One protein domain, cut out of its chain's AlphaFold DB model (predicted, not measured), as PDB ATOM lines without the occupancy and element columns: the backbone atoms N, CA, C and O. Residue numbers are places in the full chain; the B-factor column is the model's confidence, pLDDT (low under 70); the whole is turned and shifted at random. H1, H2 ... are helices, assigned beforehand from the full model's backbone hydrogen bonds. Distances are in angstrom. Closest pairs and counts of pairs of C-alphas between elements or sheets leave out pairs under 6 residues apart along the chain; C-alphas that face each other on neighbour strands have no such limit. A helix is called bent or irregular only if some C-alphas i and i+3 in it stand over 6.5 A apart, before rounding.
ATOM      1  N   ALA A   8     162.423 247.716 146.588       63.03
ATOM      2  CA  ALA A   8     163.123 248.849 147.194       63.03
ATOM      3  C   ALA A   8     162.752 249.063 148.674       63.03
ATOM      4  O   ALA A   8     163.574 249.535 149.448       63.03
ATOM      5  N   GLU A   9     161.533 248.691 149.080       65.88
ATOM      6  CA  GLU A   9     161.082 248.791 150.478       65.88
ATOM      7  C   GLU A   9     161.670 247.708 151.395       65.88
ATOM      8  O   GLU A   9     161.521 247.814 152.605       65.88
ATOM      9  N   HIS A  10     162.225 246.627 150.838       65.38
ATOM     10  CA  HIS A  10     162.664 245.452 151.606       65.38
ATOM     11  C   HIS A  10     164.139 245.113 151.347       65.38
ATOM     12  O   HIS A  10     164.616 244.070 151.788       65.38
ATOM     13  N   GLU A  11     164.862 245.954 150.604       63.47
ATOM     14  CA  GLU A  11     166.264 245.734 150.234       63.47
ATOM     15  C   GLU A  11     167.182 245.701 151.469       63.47
ATOM     16  O   GLU A  11     168.109 244.898 151.538       63.47
ATOM     17  N   ASP A  12     166.860 246.503 152.484       66.31
ATOM     18  CA  ASP A  12     167.524 246.567 153.789       66.31
ATOM     19  C   ASP A  12     167.300 245.314 154.654       66.31
ATOM     20  O   ASP A  12     168.121 244.991 155.515       66.31
ATOM     21  N   LEU A  13     166.226 244.564 154.397       64.06
ATOM     22  CA  LEU A  13     165.929 243.300 155.074       64.06
ATOM     23  C   LEU A  13     166.693 242.113 154.468       64.06
ATOM     24  O   LEU A  13     166.831 241.081 155.131       64.06
ATOM     25  N   ILE A  14     167.231 242.245 153.249       61.41
ATOM     26  CA  ILE A  14     168.006 241.205 152.549       61.41
ATOM     27  C   ILE A  14     169.471 241.243 153.023       61.41
ATOM     28  O   ILE A  14     170.412 241.448 152.258       61.41
ATOM     29  N   THR A  15     169.686 241.028 154.319       70.31
ATOM     30  CA  THR A  15     171.019 240.821 154.901       70.31
ATOM     31  C   THR A  15     171.274 239.333 155.142       70.31
ATOM     32  O   THR A  15     170.349 238.540 155.322       70.31
ATOM     33  N   ARG A  16     172.552 238.919 155.156       65.06
ATOM     34  CA  ARG A  16     172.930 237.511 155.406       65.06
ATOM     35  C   ARG A  16     172.450 237.006 156.771       65.06
ATOM     36  O   ARG A  16     172.133 235.827 156.892       65.06
ATOM     37  N   GLU A  17     172.409 237.882 157.771       72.56
ATOM     38  CA  GLU A  17     171.963 237.554 159.130       72.56
ATOM     39  C   GLU A  17     170.451 237.330 159.181       72.56
ATOM     40  O   GLU A  17     170.021 236.244 159.563       72.56
ATOM     41  N   ASN A  18     169.651 238.267 158.661       72.31
ATOM     42  CA  ASN A  18     168.195 238.104 158.597       72.31
ATOM     43  C   ASN A  18     167.788 236.903 157.735       72.31
ATOM     44  O   ASN A  18     166.855 236.179 158.076       72.31
ATOM     45  N   LEU A  19     168.507 236.649 156.636       69.38
ATOM     46  CA  LEU A  19     168.269 235.479 155.794       69.38
ATOM     47  C   LEU A  19     168.568 234.174 156.542       69.38
ATOM     48  O   LEU A  19     167.808 233.215 156.420       69.38
ATOM     49  N   ARG A  20     169.655 234.123 157.319       75.69
ATOM     50  CA  ARG A  20     169.994 232.954 158.138       75.69
ATOM     51  C   ARG A  20     168.899 232.680 159.166       75.69
ATOM     52  O   ARG A  20     168.434 231.544 159.231       75.69
ATOM     53  N   ASP A  21     168.496 233.686 159.932       77.69
ATOM     54  CA  ASP A  21     167.501 233.522 160.996       77.69
ATOM     55  C   ASP A  21     166.135 233.140 160.413       77.69
ATOM     56  O   ASP A  21     165.509 232.177 160.857       77.69
ATOM     57  N   TYR A  22     165.746 233.762 159.297       75.12
ATOM     58  CA  TYR A  22     164.540 233.391 158.563       75.12
ATOM     59  C   TYR A  22     164.567 231.934 158.070       75.12
ATOM     60  O   TYR A  22     163.560 231.231 158.167       75.12
ATOM     61  N   LEU A  23     165.706 231.452 157.555       72.94
ATOM     62  CA  LEU A  23     165.860 230.061 157.111       72.94
ATOM     63  C   LEU A  23     165.830 229.065 158.278       72.94
ATOM     64  O   LEU A  23     165.301 227.964 158.110       72.94
ATOM     65  N   LEU A  24     166.361 229.438 159.444       79.44
ATOM     66  CA  LEU A  24     166.298 228.615 160.655       79.44
ATOM     67  C   LEU A  24     164.860 228.487 161.176       79.44
ATOM     68  O   LEU A  24     164.440 227.383 161.521       79.44
ATOM     69  N   ASP A  25     164.089 229.574 161.138       83.75
ATOM     70  CA  ASP A  25     162.684 229.586 161.564       83.75
ATOM     71  C   ASP A  25     161.740 228.919 160.548       83.75
ATOM     72  O   ASP A  25     160.644 228.471 160.897       83.75
ATOM     73  N   HIS A  26     162.165 228.788 159.286       80.62
ATOM     74  CA  HIS A  26     161.353 228.233 158.199       80.62
ATOM     75  C   HIS A  26     162.018 227.015 157.532       80.62
ATOM     76  O   HIS A  26     162.343 227.047 156.339       80.62
ATOM     77  N   PRO A  27     162.124 225.860 158.220       76.25
ATOM     78  CA  PRO A  27     162.776 224.661 157.679       76.25
ATOM     79  C   PRO A  27     162.086 224.111 156.420       76.25
ATOM     80  O   PRO A  27     162.727 223.526 155.547       76.25
ATOM     81  N   ARG A  28     160.774 224.342 156.264       76.06
ATOM     82  CA  ARG A  28     160.055 224.012 155.020       76.06
ATOM     83  C   ARG A  28     160.576 224.807 153.822       76.06
ATOM     84  O   ARG A  28     160.611 224.265 152.721       76.06
ATOM     85  N   MET A  29     160.983 226.059 154.030       75.38
ATOM     86  CA  MET A  29     161.581 226.904 152.995       75.38
ATOM     87  C   MET A  29     162.950 226.350 152.589       75.38
ATOM     88  O   MET A  29     163.201 226.180 151.401       75.38
ATOM     89  N   VAL A  30     163.780 225.961 153.564       74.00
ATOM     90  CA  VAL A  30     165.094 225.325 153.339       74.00
ATOM     91  C   VAL A  30     164.966 224.079 152.465       74.00
ATOM     92  O   VAL A  30     165.653 223.957 151.453       74.00
ATOM     93  N   VAL A  31     164.039 223.174 152.801       76.12
ATOM     94  CA  VAL A  31     163.795 221.962 152.001       76.12
ATOM     95  C   VAL A  31     163.338 222.319 150.589       76.12
ATOM     96  O   VAL A  31     163.782 221.696 149.629       76.12
ATOM     97  N   ARG A  32     162.489 223.339 150.435       75.62
ATOM     98  CA  ARG A  32     162.028 223.800 149.119       75.62
ATOM     99  C   ARG A  32     163.170 224.331 148.256       75.62
ATOM    100  O   ARG A  32     163.211 223.999 147.077       75.62
ATOM    101  N   ILE A  33     164.081 225.111 148.837       73.69
ATOM    102  CA  ILE A  33     165.253 225.669 148.147       73.69
ATOM    103  C   ILE A  33     166.185 224.536 147.693       73.69
ATOM    104  O   ILE A  33     166.590 224.501 146.534       73.69
ATOM    105  N   ILE A  34     166.445 223.561 148.567       75.19
ATOM    106  CA  ILE A  34     167.222 222.358 148.239       75.19
ATOM    107  C   ILE A  34     166.558 221.587 147.090       75.19
ATOM    108  O   ILE A  34     167.170 221.358 146.053       75.19
ATOM    109  N   VAL A  35     165.280 221.231 147.221       73.94
ATOM    110  CA  VAL A  35     164.568 220.462 146.186       73.94
ATOM    111  C   VAL A  35     164.513 221.217 144.855       73.94
ATOM    112  O   VAL A  35     164.676 220.593 143.808       73.94
ATOM    113  N   ALA A  36     164.337 222.540 144.878       71.44
ATOM    114  CA  ALA A  36     164.374 223.367 143.675       71.44
ATOM    115  C   ALA A  36     165.757 223.327 143.003       71.44
ATOM    116  O   ALA A  36     165.845 223.002 141.822       71.44
ATOM    117  N   GLY A  37     166.836 223.531 143.762       64.12
ATOM    118  CA  GLY A  37     168.201 223.473 143.232       64.12
ATOM    119  C   GLY A  37     168.649 222.074 142.793       64.12
ATOM    120  O   GLY A  37     169.586 221.928 142.013       64.12
ATOM    121  N   ALA A  38     167.975 221.015 143.254       65.44
ATOM    122  CA  ALA A  38     168.181 219.667 142.730       65.44
ATOM    123  C   ALA A  38     167.723 219.542 141.275       65.44
ATOM    124  O   ALA A  38     168.377 218.860 140.496       65.44
ATOM    125  N   ASN A  39     166.625 220.205 140.900       64.75
ATOM    126  CA  ASN A  39     166.171 220.214 139.514       64.75
ATOM    127  C   ASN A  39     167.242 220.842 138.612       64.75
ATOM    128  O   ASN A  39     167.629 220.232 137.621       64.75
ATOM    129  N   ASP A  40     167.826 221.963 139.048       61.72
ATOM    130  CA  ASP A  40     168.930 222.634 138.350       61.72
ATOM    131  C   ASP A  40     170.201 221.769 138.275       61.72
ATOM    132  O   ASP A  40     170.928 221.815 137.285       61.72
ATOM    133  N   TYR A  41     170.451 220.926 139.286       57.41
ATOM    134  CA  TYR A  41     171.538 219.938 139.284       57.41
ATOM    135  C   TYR A  41     171.359 218.859 138.198       57.41
ATOM    136  O   TYR A  41     172.347 218.412 137.615       57.41
ATOM    137  N   PHE A  42     170.121 218.448 137.894       54.41
ATOM    138  CA  PHE A  42     169.813 217.442 136.865       54.41
ATOM    139  C   PHE A  42     169.642 218.017 135.462       54.41
ATOM    140  O   PHE A  42     169.939 217.350 134.471       54.41
ATOM    141  N   THR A  43     169.142 219.247 135.362       55.12
ATOM    142  CA  THR A  43     169.034 219.970 134.092       55.12
ATOM    143  C   THR A  43     170.308 220.733 133.768       55.12
ATOM    144  O   THR A  43     170.306 221.520 132.822       55.12
ATOM    145  N   PHE A  44     171.390 220.506 134.526       55.25
ATOM    146  CA  PHE A  44     172.678 221.146 134.321       55.25
ATOM    147  C   PHE A  44     173.242 220.796 132.940       55.25
ATOM    148  O   PHE A  44     173.958 219.812 132.733       55.25
ATOM    149  N   ARG A  45     172.918 221.651 131.975       50.50
ATOM    150  CA  ARG A  45     173.567 221.737 130.683       50.50
ATOM    151  C   ARG A  45     174.382 223.021 130.726       50.50
ATOM    152  O   ARG A  45     173.805 224.099 130.814       50.50
ATOM    153  N   PRO A  46     175.717 222.945 130.704       51.31
ATOM    154  CA  PRO A  46     176.504 224.113 130.368       51.31
ATOM    155  C   PRO A  46     176.065 224.552 128.965       51.31
ATOM    156  O   PRO A  46     176.429 223.909 127.984       51.31
ATOM    157  N   ASP A  47     175.245 225.598 128.860       46.12
ATOM    158  CA  ASP A  47     174.747 226.075 127.561       46.12
ATOM    159  C   ASP A  47     175.884 226.586 126.666       46.12
ATOM    160  O   ASP A  47     175.714 226.713 125.455       46.12
ATOM    161  N   TYR A  48     177.065 226.842 127.241       46.97
ATOM    162  CA  TYR A  48     178.250 227.235 126.496       46.97
ATOM    163  C   TYR A  48     179.547 226.843 127.226       46.97
ATOM    164  O   TYR A  48     179.979 227.509 128.164       46.97
ATOM    165  N   LEU A  49     180.200 225.765 126.780       53.94
ATOM    166  CA  LEU A  49     181.556 225.367 127.210       53.94
ATOM    167  C   LEU A  49     182.664 225.957 126.317       53.94
ATOM    168  O   LEU A  49     183.831 225.603 126.462       53.94
ATOM    169  N   GLY A  50     182.292 226.859 125.402       51.22
ATOM    170  CA  GLY A  50     183.123 227.302 124.285       51.22
ATOM    171  C   GLY A  50     182.823 226.501 123.016       51.22
ATOM    172  O   GLY A  50     182.418 225.340 123.074       51.22
ATOM    173  N   SER A  51     182.973 227.135 121.856       53.28
ATOM    174  CA  SER A  51     182.954 226.450 120.563       53.28
ATOM    175  C   SER A  51     184.343 225.909 120.258       53.28
ATOM    176  O   SER A  51     185.340 226.551 120.596       53.28
ATOM    177  N   TYR A  52     184.426 224.774 119.569       56.97
ATOM    178  CA  TYR A  52     185.705 224.363 119.003       56.97
ATOM    179  C   TYR A  52     186.262 225.478 118.090       56.97
ATOM    180  O   TYR A  52     185.505 226.129 117.368       56.97
ATOM    181  N   GLY A  53     187.577 225.715 118.123       56.28
ATOM    182  CA  GLY A  53     188.222 226.698 117.239       56.28
ATOM    183  C   GLY A  53     188.092 226.326 115.753       56.28
ATOM    184  O   GLY A  53     187.898 225.153 115.429       56.28
ATOM    185  N   GLU A  54     188.242 227.298 114.844       57.22
ATOM    186  CA  GLU A  54     188.068 227.110 113.384       57.22
ATOM    187  C   GLU A  54     188.914 225.966 112.792       57.22
ATOM    188  O   GLU A  54     188.510 225.329 111.825       57.22
ATOM    189  N   PHE A  55     190.048 225.633 113.415       60.97
ATOM    190  CA  PHE A  55     190.969 224.583 112.957       60.97
ATOM    191  C   PHE A  55     190.731 223.200 113.587       60.97
ATOM    192  O   PHE A  55     191.531 222.287 113.413       60.97
ATOM    193  N   SER A  56     189.646 223.021 114.339       58.91
ATOM    194  CA  SER A  56     189.338 221.774 115.060       58.91
ATOM    195  C   SER A  56     188.762 220.646 114.193       58.91
ATOM    196  O   SER A  56     188.534 219.543 114.696       58.91
ATOM    197  N   GLY A  57     188.463 220.917 112.918       67.12
ATOM    198  CA  GLY A  57     187.802 219.966 112.018       67.12
ATOM    199  C   GLY A  57     186.343 219.663 112.383       67.12
ATOM    200  O   GLY A  57     185.773 218.702 111.870       67.12
ATOM    201  N   ARG A  58     185.729 220.451 113.278       67.19
ATOM    202  CA  ARG A  58     184.316 220.333 113.664       67.19
ATOM    203  C   ARG A  58     183.466 221.438 113.017       67.19
ATOM    204  O   ARG A  58     184.007 222.489 112.677       67.19
ATOM    205  N   PRO A  59     182.142 221.238 112.854       67.12
ATOM    206  CA  PRO A  59     181.258 222.257 112.290       67.12
ATOM    207  C   PRO A  59     181.333 223.587 113.065       67.12
ATOM    208  O   PRO A  59     181.455 223.557 114.296       67.12
ATOM    209  N   PRO A  60     181.228 224.749 112.394       51.91
ATOM    210  CA  PRO A  60     181.242 226.052 113.058       51.91
ATOM    211  C   PRO A  60     180.102 226.155 114.080       51.91
ATOM    212  O   PRO A  60     178.974 225.745 113.814       51.91
ATOM    213  N   GLY A  61     180.413 226.653 115.279       56.88
ATOM    214  CA  GLY A  61     179.466 226.720 116.400       56.88
ATOM    215  C   GLY A  61     179.247 225.396 117.144       56.88
ATOM    216  O   GLY A  61     178.461 225.354 118.091       56.88
ATOM    217  N   SER A  62     179.940 224.312 116.770       55.69
ATOM    218  CA  SER A  62     179.905 223.075 117.554       55.69
ATOM    219  C   SER A  62     180.557 223.289 118.923       55.69
ATOM    220  O   SER A  62     181.691 223.758 119.036       55.69
ATOM    221  N   GLN A  63     179.808 222.973 119.978       59.50
ATOM    222  CA  GLN A  63     180.250 223.168 121.356       59.50
ATOM    223  C   GLN A  63     181.308 222.133 121.751       59.50
ATOM    224  O   GLN A  63     181.197 220.956 121.388       59.50
ATOM    225  N   GLU A  64     182.314 222.559 122.519       58.00
ATOM    226  CA  GLU A  64     183.338 221.666 123.051       58.00
ATOM    227  C   GLU A  64     182.713 220.603 123.960       58.00
ATOM    228  O   GLU A  64     182.192 220.871 125.043       58.00
ATOM    229  N   CYS A  65     182.829 219.347 123.539       60.16
ATOM    230  CA  CYS A  65     182.259 218.195 124.225       60.16
ATOM    231  C   CYS A  65     183.245 217.587 125.241       60.16
ATOM    232  O   CYS A  65     183.365 216.370 125.350       60.16
ATOM    233  N   ARG A  66     184.000 218.419 125.979       57.06
ATOM    234  CA  ARG A  66     184.993 217.941 126.969       57.06
ATOM    235  C   ARG A  66     184.355 217.228 128.162       57.06
ATOM    236  O   ARG A  66     184.979 216.355 128.753       57.06
ATOM    237  N   LEU A  67     183.121 217.593 128.509       54.81
ATOM    238  CA  LEU A  67     182.415 217.109 129.701       54.81
ATOM    239  C   LEU A  67     181.036 216.516 129.383       54.81
ATOM    240  O   LEU A  67     180.250 216.335 130.298       54.81
ATOM    241  N   CYS A  68     180.734 216.160 128.127       58.97
ATOM    242  CA  CYS A  68     179.417 215.640 127.713       58.97
ATOM    243  C   CYS A  68     178.933 214.398 128.481       58.97
ATOM    244  O   CYS A  68     177.729 214.147 128.554       58.97
ATOM    245  N   LEU A  69     179.847 213.629 129.077       56.16
ATOM    246  CA  LEU A  69     179.495 212.498 129.933       56.16
ATOM    247  C   LEU A  69     178.763 212.937 131.211       56.16
ATOM    248  O   LEU A  69     177.843 212.245 131.636       56.16
ATOM    249  N   LEU A  70     179.106 214.092 131.796       57.47
ATOM    250  CA  LEU A  70     178.489 214.555 133.044       57.47
ATOM    251  C   LEU A  70     177.017 214.975 132.861       57.47
ATOM    252  O   LEU A  70     176.187 214.463 133.613       57.47
ATOM    253  N   PRO A  71     176.639 215.791 131.850       58.12
ATOM    254  CA  PRO A  71     175.238 216.076 131.561       58.12
ATOM    255  C   PRO A  71     174.453 214.813 131.216       58.12
ATOM    256  O   PRO A  71     173.339 214.659 131.696       58.12
ATOM    257  N   THR A  72     175.037 213.877 130.455       56.91
ATOM    258  CA  THR A  72     174.361 212.630 130.046       56.91
ATOM    259  C   THR A  72     174.018 211.743 131.248       56.91
ATOM    260  O   THR A  72     172.901 211.238 131.339       56.91
ATOM    261  N   VAL A  73     174.949 211.588 132.197       55.91
ATOM    262  CA  VAL A  73     174.723 210.827 133.439       55.91
ATOM    263  C   VAL A  73     173.790 211.576 134.396       55.91
ATOM    264  O   VAL A  73     172.993 210.948 135.086       55.91
ATOM    265  N   SER A  74     173.835 212.912 134.429       58.56
ATOM    266  CA  SER A  74     172.865 213.687 135.215       58.56
ATOM    267  C   SER A  74     171.449 213.564 134.639       58.56
ATOM    268  O   SER A  74     170.490 213.374 135.381       58.56
ATOM    269  N   HIS A  75     171.317 213.555 133.308       61.47
ATOM    270  CA  HIS A  75     170.034 213.500 132.621       61.47
ATOM    271  C   HIS A  75     169.357 212.134 132.771       61.47
ATOM    272  O   HIS A  75     168.143 212.065 132.942       61.47
ATOM    273  N   SER A  76     170.127 211.040 132.781       56.34
ATOM    274  CA  SER A  76     169.577 209.704 133.052       56.34
ATOM    275  C   SER A  76     169.053 209.556 134.483       56.34
ATOM    276  O   SER A  76     168.182 208.727 134.738       56.34
ATOM    277  N   LEU A  77     169.538 210.390 135.404       54.47
ATOM    278  CA  LEU A  77     169.124 210.407 136.803       54.47
ATOM    279  C   LEU A  77     168.034 211.463 137.093       54.47
ATOM    280  O   LEU A  77     167.400 211.408 138.150       54.47
ATOM    281  N   ALA A  78     167.740 212.346 136.130       60.00
ATOM    282  CA  ALA A  78     166.756 213.427 136.237       60.00
ATOM    283  C   ALA A  78     165.336 212.940 136.559       60.00
ATOM    284  O   ALA A  78     164.584 213.631 137.243       60.00
ATOM    285  N   TRP A  79     164.971 211.725 136.132       57.22
ATOM    286  CA  TRP A  79     163.642 211.163 136.399       57.22
ATOM    287  C   TRP A  79     163.396 210.884 137.892       57.22
ATOM    288  O   TRP A  79     162.259 210.889 138.357       57.22
ATOM    289  N   THR A  80     164.456 210.678 138.675       60.75
ATOM    290  CA  THR A  80     164.331 210.341 140.101       60.75
ATOM    291  C   THR A  80     164.154 211.559 141.012       60.75
ATOM    292  O   THR A  80     163.794 211.400 142.182       60.75
ATOM    293  N   GLY A  81     164.382 212.772 140.493       69.06
ATOM    294  CA  GLY A  81     164.375 214.011 141.271       69.06
ATOM    295  C   GLY A  81     165.373 213.998 142.436       69.06
ATOM    296  O   GLY A  81     166.245 213.133 142.544       69.06
ATOM    297  N   PHE A  82     165.245 214.960 143.355       70.62
ATOM    298  CA  PHE A  82     166.095 215.035 144.554       70.62
ATOM    299  C   PHE A  82     166.192 213.718 145.354       70.62
ATOM    300  O   PHE A  82     167.301 213.380 145.775       70.62
ATOM    301  N   PRO A  83     165.104 212.936 145.546       76.00
ATOM    302  CA  PRO A  83     165.175 211.688 146.302       76.00
ATOM    303  C   PRO A  83     166.181 210.686 145.735       76.00
ATOM    304  O   PRO A  83     166.869 210.025 146.510       76.00
ATOM    305  N   GLY A  84     166.313 210.582 144.408       76.25
ATOM    306  CA  GLY A  84     167.265 209.654 143.799       76.25
ATOM    307  C   GLY A  84     168.717 210.092 143.945       76.25
ATOM    308  O   GLY A  84     169.572 209.262 144.246       76.25
ATOM    309  N   VAL A  85     169.003 211.393 143.832       74.44
ATOM    310  CA  VAL A  85     170.353 211.924 144.103       74.44
ATOM    311  C   VAL A  85     170.722 211.786 145.573       74.44
ATOM    312  O   VAL A  85     171.825 211.335 145.885       74.44
ATOM    313  N   ALA A  86     169.795 212.091 146.479       80.12
ATOM    314  CA  ALA A  86     170.007 211.882 147.903       80.12
ATOM    315  C   ALA A  86     170.259 210.396 148.207       80.12
ATOM    316  O   ALA A  86     171.217 210.068 148.904       80.12
ATOM    317  N   ALA A  87     169.463 209.489 147.632       83.50
ATOM    318  CA  ALA A  87     169.660 208.048 147.775       83.50
ATOM    319  C   ALA A  87     171.011 207.585 147.210       83.50
ATOM    320  O   ALA A  87     171.676 206.759 147.830       83.50
ATOM    321  N   TYR A  88     171.452 208.143 146.082       82.00
ATOM    322  CA  TYR A  88     172.756 207.857 145.490       82.00
ATOM    323  C   TYR A  88     173.909 208.299 146.402       82.00
ATOM    324  O   TYR A  88     174.780 207.489 146.726       82.00
ATOM    325  N   TRP A  89     173.896 209.545 146.889       85.31
ATOM    326  CA  TRP A  89     174.921 210.042 147.812       85.31
ATOM    327  C   TRP A  89     174.948 209.244 149.111       85.31
ATOM    328  O   TRP A  89     176.022 208.844 149.564       85.31
ATOM    329  N   LEU A  90     173.776 208.957 149.684       88.06
ATOM    330  CA  LEU A  90     173.651 208.140 150.890       88.06
ATOM    331  C   LEU A  90     174.124 206.705 150.652       88.06
ATOM    332  O   LEU A  90     174.805 206.150 151.509       88.06
ATOM    333  N   GLY A  91     173.829 206.118 149.492       87.12
ATOM    334  CA  GLY A  91     174.284 204.787 149.103       87.12
ATOM    335  C   GLY A  91     175.806 204.708 148.991       87.12
ATOM    336  O   GLY A  91     176.426 203.849 149.621       87.12
ATOM    337  N   CYS A  92     176.425 205.643 148.260       85.19
ATOM    338  CA  CYS A  92     177.882 205.739 148.147       85.19
ATOM    339  C   CYS A  92     178.544 205.975 149.508       85.19
ATOM    340  O   CYS A  92     179.526 205.307 149.835       85.19
ATOM    341  N   LEU A  93     177.993 206.879 150.322       89.31
ATOM    342  CA  LEU A  93     178.506 207.173 151.657       89.31
ATOM    343  C   LEU A  93     178.395 205.959 152.582       89.31
ATOM    344  O   LEU A  93     179.377 205.586 153.219       89.31
ATOM    345  N   ALA A  94     177.229 205.317 152.640       90.12
ATOM    346  CA  ALA A  94     177.002 204.142 153.473       90.12
ATOM    347  C   ALA A  94     177.934 202.997 153.068       90.12
ATOM    348  O   ALA A  94     178.600 202.416 153.926       90.12
ATOM    349  N   ALA A  95     178.051 202.716 151.769       86.44
ATOM    350  CA  ALA A  95     178.958 201.696 151.255       86.44
ATOM    351  C   ALA A  95     180.422 202.016 151.588       86.44
ATOM    352  O   ALA A  95     181.143 201.139 152.068       86.44
ATOM    353  N   ALA A  96     180.856 203.268 151.420       87.44
ATOM    354  CA  ALA A  96     182.213 203.695 151.753       87.44
ATOM    355  C   ALA A  96     182.496 203.628 153.262       87.44
ATOM    356  O   ALA A  96     183.562 203.171 153.668       87.44
ATOM    357  N   VAL A  97     181.539 204.004 154.114       89.75
ATOM    358  CA  VAL A  97     181.660 203.899 155.578       89.75
ATOM    359  C   VAL A  97     181.730 202.439 156.015       89.75
ATOM    360  O   VAL A  97     182.589 202.083 156.824       89.75
ATOM    361  N   VAL A  98     180.876 201.571 155.469       90.69
ATOM    362  CA  VAL A  98     180.929 200.124 155.730       90.69
ATOM    363  C   VAL A  98     182.276 199.557 155.282       90.69
ATOM    364  O   VAL A  98     182.905 198.809 156.034       90.69
ATOM    365  N   LEU A  99     182.759 199.951 154.102       86.50
ATOM    366  CA  LEU A  99     184.055 199.535 153.576       86.50
ATOM    367  C   LEU A  99     185.207 200.003 154.474       86.50
ATOM    368  O   LEU A  99     186.083 199.204 154.806       86.50
ATOM    369  N   ALA A 100     185.190 201.258 154.923       87.06
ATOM    370  CA  ALA A 100     186.194 201.824 155.819       87.06
ATOM    371  C   ALA A 100     186.205 201.125 157.187       87.06
ATOM    372  O   ALA A 100     187.279 200.805 157.692       87.06
ATOM    373  N   ARG A 101     185.026 200.834 157.759       88.50
ATOM    374  CA  ARG A 101     184.882 200.125 159.046       88.50
ATOM    375  C   ARG A 101     185.338 198.670 158.974       88.50
ATOM    376  O   ARG A 101     185.907 198.167 159.935       88.50
ATOM    377  N   ARG A 102     185.114 197.996 157.842       86.19
ATOM    378  CA  ARG A 102     185.556 196.608 157.610       86.19
ATOM    379  C   ARG A 102     187.035 196.492 157.223       86.19
ATOM    380  O   ARG A 102     187.545 195.381 157.109       86.19
ATOM    381  N   SER A 103     187.727 197.608 156.999       83.25
ATOM    382  CA  SER A 103     189.117 197.621 156.536       83.25
ATOM    383  C   SER A 103     190.096 197.901 157.672       83.25
ATOM    384  O   SER A 103     189.895 198.804 158.484       83.25
ATOM    385  N   LYS A 104     191.216 197.172 157.693       83.88
ATOM    386  CA  LYS A 104     192.294 197.419 158.659       83.88
ATOM    387  C   LYS A 104     192.934 198.804 158.420       83.88
ATOM    388  O   LYS A 104     193.050 199.224 157.259       83.88
ATOM    389  N   PRO A 105     193.345 199.526 159.483       76.25
ATOM    390  CA  PRO A 105     194.122 200.759 159.343       76.25
ATOM    391  C   PRO A 105     195.382 200.514 158.497       76.25
ATOM    392  O   PRO A 105     195.998 199.458 158.600       76.25
ATOM    393  N   GLY A 106     195.722 201.460 157.613       75.31
ATOM    394  CA  GLY A 106     196.896 201.372 156.727       75.31
ATOM    395  C   GLY A 106     196.711 200.569 155.430       75.31
ATOM    396  O   GLY A 106     197.643 200.470 154.638       75.31
ATOM    397  N   THR A 107     195.530 200.003 155.165       82.50
ATOM    398  CA  THR A 107     195.262 199.296 153.898       82.50
ATOM    399  C   THR A 107     194.843 200.251 152.774       82.50
ATOM    400  O   THR A 107     194.090 201.198 153.008       82.50
ATOM    401  N   LEU A 108     195.251 199.955 151.528       82.00
ATOM    402  CA  LEU A 108     194.805 200.681 150.321       82.00
ATOM    403  C   LEU A 108     193.274 200.753 150.231       82.00
ATOM    404  O   LEU A 108     192.712 201.788 149.894       82.00
ATOM    405  N   ARG A 109     192.597 199.678 150.648       80.50
ATOM    406  CA  ARG A 109     191.137 199.586 150.750       80.50
ATOM    407  C   ARG A 109     190.524 200.697 151.603       80.50
ATOM    408  O   ARG A 109     189.540 201.313 151.201       80.50
ATOM    409  N   ARG A 110     191.119 200.982 152.767       83.25
ATOM    410  CA  ARG A 110     190.680 202.083 153.631       83.25
ATOM    411  C   ARG A 110     190.989 203.440 153.003       83.25
ATOM    412  O   ARG A 110     190.168 204.337 153.125       83.25
ATOM    413  N   GLY A 111     192.118 203.575 152.303       84.25
ATOM    414  CA  GLY A 111     192.451 204.781 151.538       84.25
ATOM    415  C   GLY A 111     191.387 205.112 150.490       84.25
ATOM    416  O   GLY A 111     190.827 206.203 150.504       84.25
ATOM    417  N   PHE A 112     191.021 204.137 149.658       86.31
ATOM    418  CA  PHE A 112     189.970 204.283 148.647       86.31
ATOM    419  C   PHE A 112     188.595 204.607 149.252       86.31
ATOM    420  O   PHE A 112     187.869 205.464 148.743       86.31
ATOM    421  N   ALA A 113     188.256 203.985 150.384       85.62
ATOM    422  CA  ALA A 113     187.027 204.289 151.111       85.62
ATOM    423  C   ALA A 113     187.008 205.730 151.661       85.62
ATOM    424  O   ALA A 113     186.002 206.423 151.532       85.62
ATOM    425  N   LEU A 114     188.120 206.208 152.230       88.00
ATOM    426  CA  LEU A 114     188.231 207.577 152.746       88.00
ATOM    427  C   LEU A 114     188.157 208.622 151.629       88.00
ATOM    428  O   LEU A 114     187.463 209.623 151.793       88.00
ATOM    429  N   VAL A 115     188.800 208.371 150.484       88.56
ATOM    430  CA  VAL A 115     188.686 209.231 149.294       88.56
ATOM    431  C   VAL A 115     187.238 209.294 148.816       88.56
ATOM    432  O   VAL A 115     186.735 210.377 148.545       88.56
ATOM    433  N   THR A 116     186.533 208.161 148.792       86.75
ATOM    434  CA  THR A 116     185.106 208.125 148.430       86.75
ATOM    435  C   THR A 116     184.259 208.979 149.380       86.75
ATOM    436  O   THR A 116     183.440 209.770 148.920       86.75
ATOM    437  N   ILE A 117     184.478 208.876 150.697       89.06
ATOM    438  CA  ILE A 117     183.779 209.705 151.698       89.06
ATOM    439  C   ILE A 117     184.072 211.192 151.469       89.06
ATOM    440  O   ILE A 117     183.150 212.005 151.485       89.06
ATOM    441  N   ALA A 118     185.336 211.546 151.224       91.31
ATOM    442  CA  ALA A 118     185.734 212.923 150.957       91.31
ATOM    443  C   ALA A 118     185.078 213.470 149.681       91.31
ATOM    444  O   ALA A 118     184.561 214.582 149.700       91.31
ATOM    445  N   LEU A 119     185.032 212.682 148.602       86.38
ATOM    446  CA  LEU A 119     184.383 213.062 147.344       86.38
ATOM    447  C   LEU A 119     182.881 213.295 147.523       86.38
ATOM    448  O   LEU A 119     182.377 214.318 147.070       86.38
ATOM    449  N   VAL A 120     182.181 212.413 148.246       86.62
ATOM    450  CA  VAL A 120     180.760 212.625 148.576       86.62
ATOM    451  C   VAL A 120     180.580 213.896 149.416       86.62
ATOM    452  O   VAL A 120     179.672 214.680 149.152       86.62
ATOM    453  N   GLY A 121     181.469 214.146 150.382       86.81
ATOM    454  CA  GLY A 121     181.463 215.380 151.172       86.81
ATOM    455  C   GLY A 121     181.639 216.635 150.313       86.81
ATOM    456  O   GLY A 121     180.869 217.584 150.448       86.81
ATOM    457  N   VAL A 122     182.597 216.622 149.382       87.12
ATOM    458  CA  VAL A 122     182.817 217.713 148.417       87.12
ATOM    459  C   VAL A 122     181.574 217.939 147.562       87.12
ATOM    460  O   VAL A 122     181.166 219.085 147.400       87.12
ATOM    461  N   THR A 123     180.942 216.877 147.059       83.81
ATOM    462  CA  THR A 123     179.696 216.985 146.290       83.81
ATOM    463  C   THR A 123     178.605 217.695 147.082       83.81
ATOM    464  O   THR A 123     178.006 218.634 146.563       83.81
ATOM    465  N   VAL A 124     178.369 217.293 148.333       84.00
ATOM    466  CA  VAL A 124     177.325 217.891 149.180       84.00
ATOM    467  C   VAL A 124     177.630 219.357 149.475       84.00
ATOM    468  O   VAL A 124     176.747 220.197 149.330       84.00
ATOM    469  N   VAL A 125     178.871 219.687 149.843       84.56
ATOM    470  CA  VAL A 125     179.263 221.076 150.133       84.56
ATOM    471  C   VAL A 125     179.114 221.949 148.894       84.56
ATOM    472  O   VAL A 125     178.503 223.006 148.974       84.56
ATOM    473  N   GLN A 126     179.614 221.509 147.739       83.00
ATOM    474  CA  GLN A 126     179.513 222.275 146.495       83.00
ATOM    475  C   GLN A 126     178.065 222.446 146.040       83.00
ATOM    476  O   GLN A 126     177.695 223.520 145.580       83.00
ATOM    477  N   TYR A 127     177.227 221.426 146.221       80.12
ATOM    478  CA  TYR A 127     175.799 221.530 145.962       80.12
ATOM    479  C   TYR A 127     175.125 222.556 146.882       80.12
ATOM    480  O   TYR A 127     174.433 223.444 146.398       80.12
ATOM    481  N   LEU A 128     175.371 222.503 148.195       79.75
ATOM    482  CA  LEU A 128     174.809 223.480 149.132       79.75
ATOM    483  C   LEU A 128     175.314 224.899 148.847       79.75
ATOM    484  O   LEU A 128     174.525 225.837 148.879       79.75
ATOM    485  N   THR A 129     176.590 225.062 148.500       79.69
ATOM    486  CA  THR A 129     177.141 226.355 148.074       79.69
ATOM    487  C   THR A 129     176.502 226.838 146.776       79.69
ATOM    488  O   THR A 129     176.216 228.020 146.656       79.69
ATOM    489  N   ALA A 130     176.213 225.960 145.816       75.25
ATOM    490  CA  ALA A 130     175.493 226.342 144.601       75.25
ATOM    491  C   ALA A 130     174.068 226.829 144.919       75.25
ATOM    492  O   ALA A 130     173.613 227.829 144.377       75.25
ATOM    493  N   VAL A 131     173.384 226.127 145.825       75.25
ATOM    494  CA  VAL A 131     171.977 226.360 146.175       75.25
ATOM    495  C   VAL A 131     171.781 227.591 147.070       75.25
ATOM    496  O   VAL A 131     170.803 228.315 146.902       75.25
ATOM    497  N   PHE A 132     172.689 227.838 148.017       71.25
ATOM    498  CA  PHE A 132     172.588 228.933 148.997       71.25
ATOM    499  C   PHE A 132     173.563 230.088 148.750       71.25
ATOM    500  O   PHE A 132     173.381 231.159 149.324       71.25
ATOM    501  N   GLY A 133     174.614 229.868 147.959       66.50
ATOM    502  CA  GLY A 133     175.704 230.819 147.764       66.50
ATOM    503  C   GLY A 133     175.318 231.955 146.834       66.50
ATOM    504  O   GLY A 133     175.265 233.089 147.293       66.50
ATOM    505  N   GLU A 134     175.053 231.686 145.550       59.47
ATOM    506  CA  GLU A 134     174.809 232.738 144.550       59.47
ATOM    507  C   GLU A 134     174.033 232.224 143.322       59.47
ATOM    508  O   GLU A 134     174.370 231.190 142.747       59.47
ATOM    509  N   GLY A 135     173.035 232.988 142.859       53.88
ATOM    510  CA  GLY A 135     172.231 232.668 141.668       53.88
ATOM    511  C   GLY A 135     172.910 232.927 140.312       53.88
ATOM    512  O   GLY A 135     172.264 232.756 139.285       53.88
ATOM    513  N   ASN A 136     174.175 233.376 140.287       48.06
ATOM    514  CA  ASN A 136     174.891 233.723 139.047       48.06
ATOM    515  C   ASN A 136     176.133 232.849 138.775       48.06
ATOM    516  O   ASN A 136     176.500 232.652 137.620       48.06
ATOM    517  N   GLU A 137     176.772 232.286 139.806       63.44
ATOM    518  CA  GLU A 137     177.979 231.445 139.667       63.44
ATOM    519  C   GLU A 137     177.719 229.957 139.988       63.44
ATOM    520  O   GLU A 137     178.625 229.144 140.176       63.44
ATOM    521  N   THR A 138     176.446 229.564 139.979       63.06
ATOM    522  CA  THR A 138     175.948 228.212 140.274       63.06
ATOM    523  C   THR A 138     176.598 227.140 139.383       63.06
ATOM    524  O   THR A 138     176.902 226.035 139.835       63.06
ATOM    525  N   THR A 139     176.916 227.484 138.131       63.22
ATOM    526  CA  THR A 139     177.474 226.575 137.117       63.22
ATOM    527  C   THR A 139     178.803 225.936 137.521       63.22
ATOM    528  O   THR A 139     179.034 224.748 137.268       63.22
ATOM    529  N   LYS A 140     179.696 226.692 138.169       65.88
ATOM    530  CA  LYS A 140     181.025 226.186 138.547       65.88
ATOM    531  C   LYS A 140     180.924 225.205 139.710       65.88
ATOM    532  O   LYS A 140     181.509 224.125 139.658       65.88
ATOM    533  N   HIS A 141     180.123 225.553 140.714       70.31
ATOM    534  CA  HIS A 141     179.880 224.713 141.882       70.31
ATOM    535  C   HIS A 141     179.206 223.390 141.502       70.31
ATOM    536  O   HIS A 141     179.667 222.323 141.912       70.31
ATOM    537  N   LEU A 142     178.192 223.435 140.630       70.44
ATOM    538  CA  LEU A 142     177.519 222.236 140.116       70.44
ATOM    539  C   LEU A 142     178.470 221.332 139.320       70.44
ATOM    540  O   LEU A 142     178.449 220.114 139.499       70.44
ATOM    541  N   SER A 143     179.365 221.907 138.512       69.50
ATOM    542  CA  SER A 143     180.365 221.141 137.750       69.50
ATOM    543  C   SER A 143     181.327 220.369 138.659       69.50
ATOM    544  O   SER A 143     181.577 219.183 138.437       69.50
ATOM    545  N   VAL A 144     181.842 221.018 139.711       72.88
ATOM    546  CA  VAL A 144     182.722 220.366 140.698       72.88
ATOM    547  C   VAL A 144     181.958 219.292 141.473       72.88
ATOM    548  O   VAL A 144     182.479 218.193 141.678       72.88
ATOM    549  N   ALA A 145     180.709 219.571 141.856       76.31
ATOM    550  CA  ALA A 145     179.859 218.616 142.558       76.31
ATOM    551  C   ALA A 145     179.591 217.351 141.723       76.31
ATOM    552  O   ALA A 145     179.706 216.241 142.247       76.31
ATOM    553  N   LEU A 146     179.275 217.507 140.432       73.06
ATOM    554  CA  LEU A 146     179.037 216.414 139.478       73.06
ATOM    555  C   LEU A 146     180.300 215.590 139.202       73.06
ATOM    556  O   LEU A 146     180.249 214.358 139.157       73.06
ATOM    557  N   LEU A 147     181.454 216.245 139.059       76.50
ATOM    558  CA  LEU A 147     182.723 215.543 138.882       76.50
ATOM    559  C   LEU A 147     183.059 214.694 140.116       76.50
ATOM    560  O   LEU A 147     183.355 213.508 139.989       76.50
ATOM    561  N   ALA A 148     182.952 215.267 141.314       78.62
ATOM    562  CA  ALA A 148     183.196 214.529 142.551       78.62
ATOM    563  C   ALA A 148     182.204 213.361 142.729       78.62
ATOM    564  O   ALA A 148     182.610 212.253 143.093       78.62
ATOM    565  N   ALA A 149     180.932 213.573 142.375       79.75
ATOM    566  CA  ALA A 149     179.885 212.560 142.465       79.75
ATOM    567  C   ALA A 149     180.123 211.381 141.513       79.75
ATOM    568  O   ALA A 149     179.848 210.240 141.883       79.75
ATOM    569  N   SER A 150     180.635 211.636 140.305       77.25
ATOM    570  CA  SER A 150     180.922 210.588 139.312       77.25
ATOM    571  C   SER A 150     182.187 209.789 139.635       77.25
ATOM    572  O   SER A 150     182.257 208.598 139.334       77.25
ATOM    573  N   LEU A 151     183.163 210.397 140.315       80.81
ATOM    574  CA  LEU A 151     184.373 209.707 140.766       80.81
ATOM    575  C   LEU A 151     184.128 208.813 141.991       80.81
ATOM    576  O   LEU A 151     184.751 207.757 142.101       80.81
ATOM    577  N   ALA A 152     183.215 209.187 142.890       80.75
ATOM    578  CA  ALA A 152     182.907 208.421 144.103       80.75
ATOM    579  C   ALA A 152     182.679 206.902 143.874       80.75
ATOM    580  O   ALA A 152     183.340 206.103 144.543       80.75
ATOM    581  N   PRO A 153     181.832 206.444 142.929       79.62
ATOM    582  CA  PRO A 153     181.616 205.017 142.694       79.62
ATOM    583  C   PRO A 153     182.845 204.319 142.101       79.62
ATOM    584  O   PRO A 153     183.088 203.159 142.419       79.62
ATOM    585  N   VAL A 154     183.656 205.008 141.290       85.44
ATOM    586  CA  VAL A 154     184.889 204.444 140.710       85.44
ATOM    587  C   VAL A 154     185.889 204.108 141.815       85.44
ATOM    588  O   VAL A 154     186.421 202.998 141.865       85.44
ATOM    589  N   TRP A 155     186.096 205.040 142.747       83.19
ATOM    590  CA  TRP A 155     186.972 204.839 143.903       83.19
ATOM    591  C   TRP A 155     186.426 203.781 144.866       83.19
ATOM    592  O   TRP A 155     187.189 202.964 145.385       83.19
ATOM    593  N   LEU A 156     185.106 203.736 145.053       82.69
ATOM    594  CA  LEU A 156     184.453 202.700 145.845       82.69
ATOM    595  C   LEU A 156     184.691 201.303 145.252       82.69
ATOM    596  O   LEU A 156     185.104 200.394 145.974       82.69
ATOM    597  N   LEU A 157     184.481 201.142 143.942       85.44
ATOM    598  CA  LEU A 157     184.723 199.889 143.223       85.44
ATOM    599  C   LEU A 157     186.199 199.489 143.286       85.44
ATOM    600  O   LEU A 157     186.496 198.337 143.596       85.44
ATOM    601  N   ALA A 158     187.127 200.430 143.094       85.62
ATOM    602  CA  ALA A 158     188.559 200.173 143.255       85.62
ATOM    603  C   ALA A 158     188.889 199.642 144.662       85.62
ATOM    604  O   ALA A 158     189.649 198.685 144.807       85.62
ATOM    605  N   GLY A 159     188.256 200.190 145.704       80.62
ATOM    606  CA  GLY A 159     188.364 199.683 147.072       80.62
ATOM    607  C   GLY A 159     187.820 198.264 147.254       80.62
ATOM    608  O   GLY A 159     188.398 197.477 148.005       80.62
ATOM    609  N   VAL A 160     186.739 197.907 146.563       83.19
ATOM    610  CA  VAL A 160     186.196 196.540 146.570       83.19
ATOM    611  C   VAL A 160     187.151 195.570 145.863       83.19
ATOM    612  O   VAL A 160     187.490 194.536 146.437       83.19
ATOM    613  N   PHE A 161     187.650 195.917 144.673       82.44
ATOM    614  CA  PHE A 161     188.520 195.050 143.866       82.44
ATOM    615  C   PHE A 161     189.963 194.952 144.374       82.44
ATOM    616  O   PHE A 161     190.615 193.933 144.153       82.44
ATOM    617  N   ALA A 162     190.450 195.936 145.135       74.25
ATOM    618  CA  ALA A 162     191.749 195.862 145.809       74.25
ATOM    619  C   ALA A 162     191.851 194.691 146.810       74.25
ATOM    620  O   ALA A 162     192.949 194.351 147.250       74.25
ATOM    621  N   HIS A 163     190.724 194.057 147.163       62.00
ATOM    622  CA  HIS A 163     190.688 192.802 147.914       62.00
ATOM    623  C   HIS A 163     191.190 191.598 147.101       62.00
ATOM    624  O   HIS A 163     191.803 190.704 147.671       62.00
TER     625      HIS A 163
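This is residues 8 to 163 of the 170 residues of an uncharacterized protein of Actinophytocola xanthii (UniProt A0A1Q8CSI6). The longest helix, H3, is sharply bent: its arm H3b packs along H4, and H5, nearly straight despite a slight bend, packs along H4 too, while H3a turns off to cross H5a. H2 crosses the end of H4 where residues 128 to 131 lie, residues 8 to 21 stick out beyond it, and a long loop, residues 43 to 68, reaches away from the helices. The 156 printed residues include five named helices, H1 to H5 in chain order, and no named strand: all helix. The whole is loose, radius of gyration of the C-alphas 19.2 A, and flat, spanning 63 by 54 by 28 A.

H3, residues 69 to 101, was assigned as one helix by its hydrogen bonds but is bent, C-alphas 79 and 82 being 9.4 A apart. Its arms are H3a, 69 to 79, irregular with C-alphas 76 and 79 7.0 A apart, and H3b, 82 to 101, 28.0 A long. H4, 108 to 132, measures 36.0 A. H5, 138 to 161, also one helix by its hydrogen bonds, is bent, with C-alphas 150 and 153 6.6 A apart; its arms are H5a, 138 to 150, and H5b, 153 to 161, where C-alpha 161 stands at (188.520, 195.050, 143.866). H1, 16 to 25, begins at C-alpha (172.930, 237.511, 155.406); H2 is 27 to 42.

H3b and H4 form a hairpin at 28 degrees, closest C-alphas Ala 96 and Ala 113, 4.9 A. H4 and H5a form another at 22 degrees, Thr 123 and Ala 145, 4.1 A. H3a touches H5a about perpendicular, 90 degrees, closest C-alphas Leu 70 and Leu 146, 6.7 A. Every O i to N i+4 pair is within hydrogen-bond range in H1, H3b, H4, H5a and H5b, against 10 of 12 in H2 and 5 of 7 in H3a.

The printed part has no cut; the H2 to H3 link is long. Mean pLDDT of the printed part is 72.0, with residues 37 to 81 among those under 70.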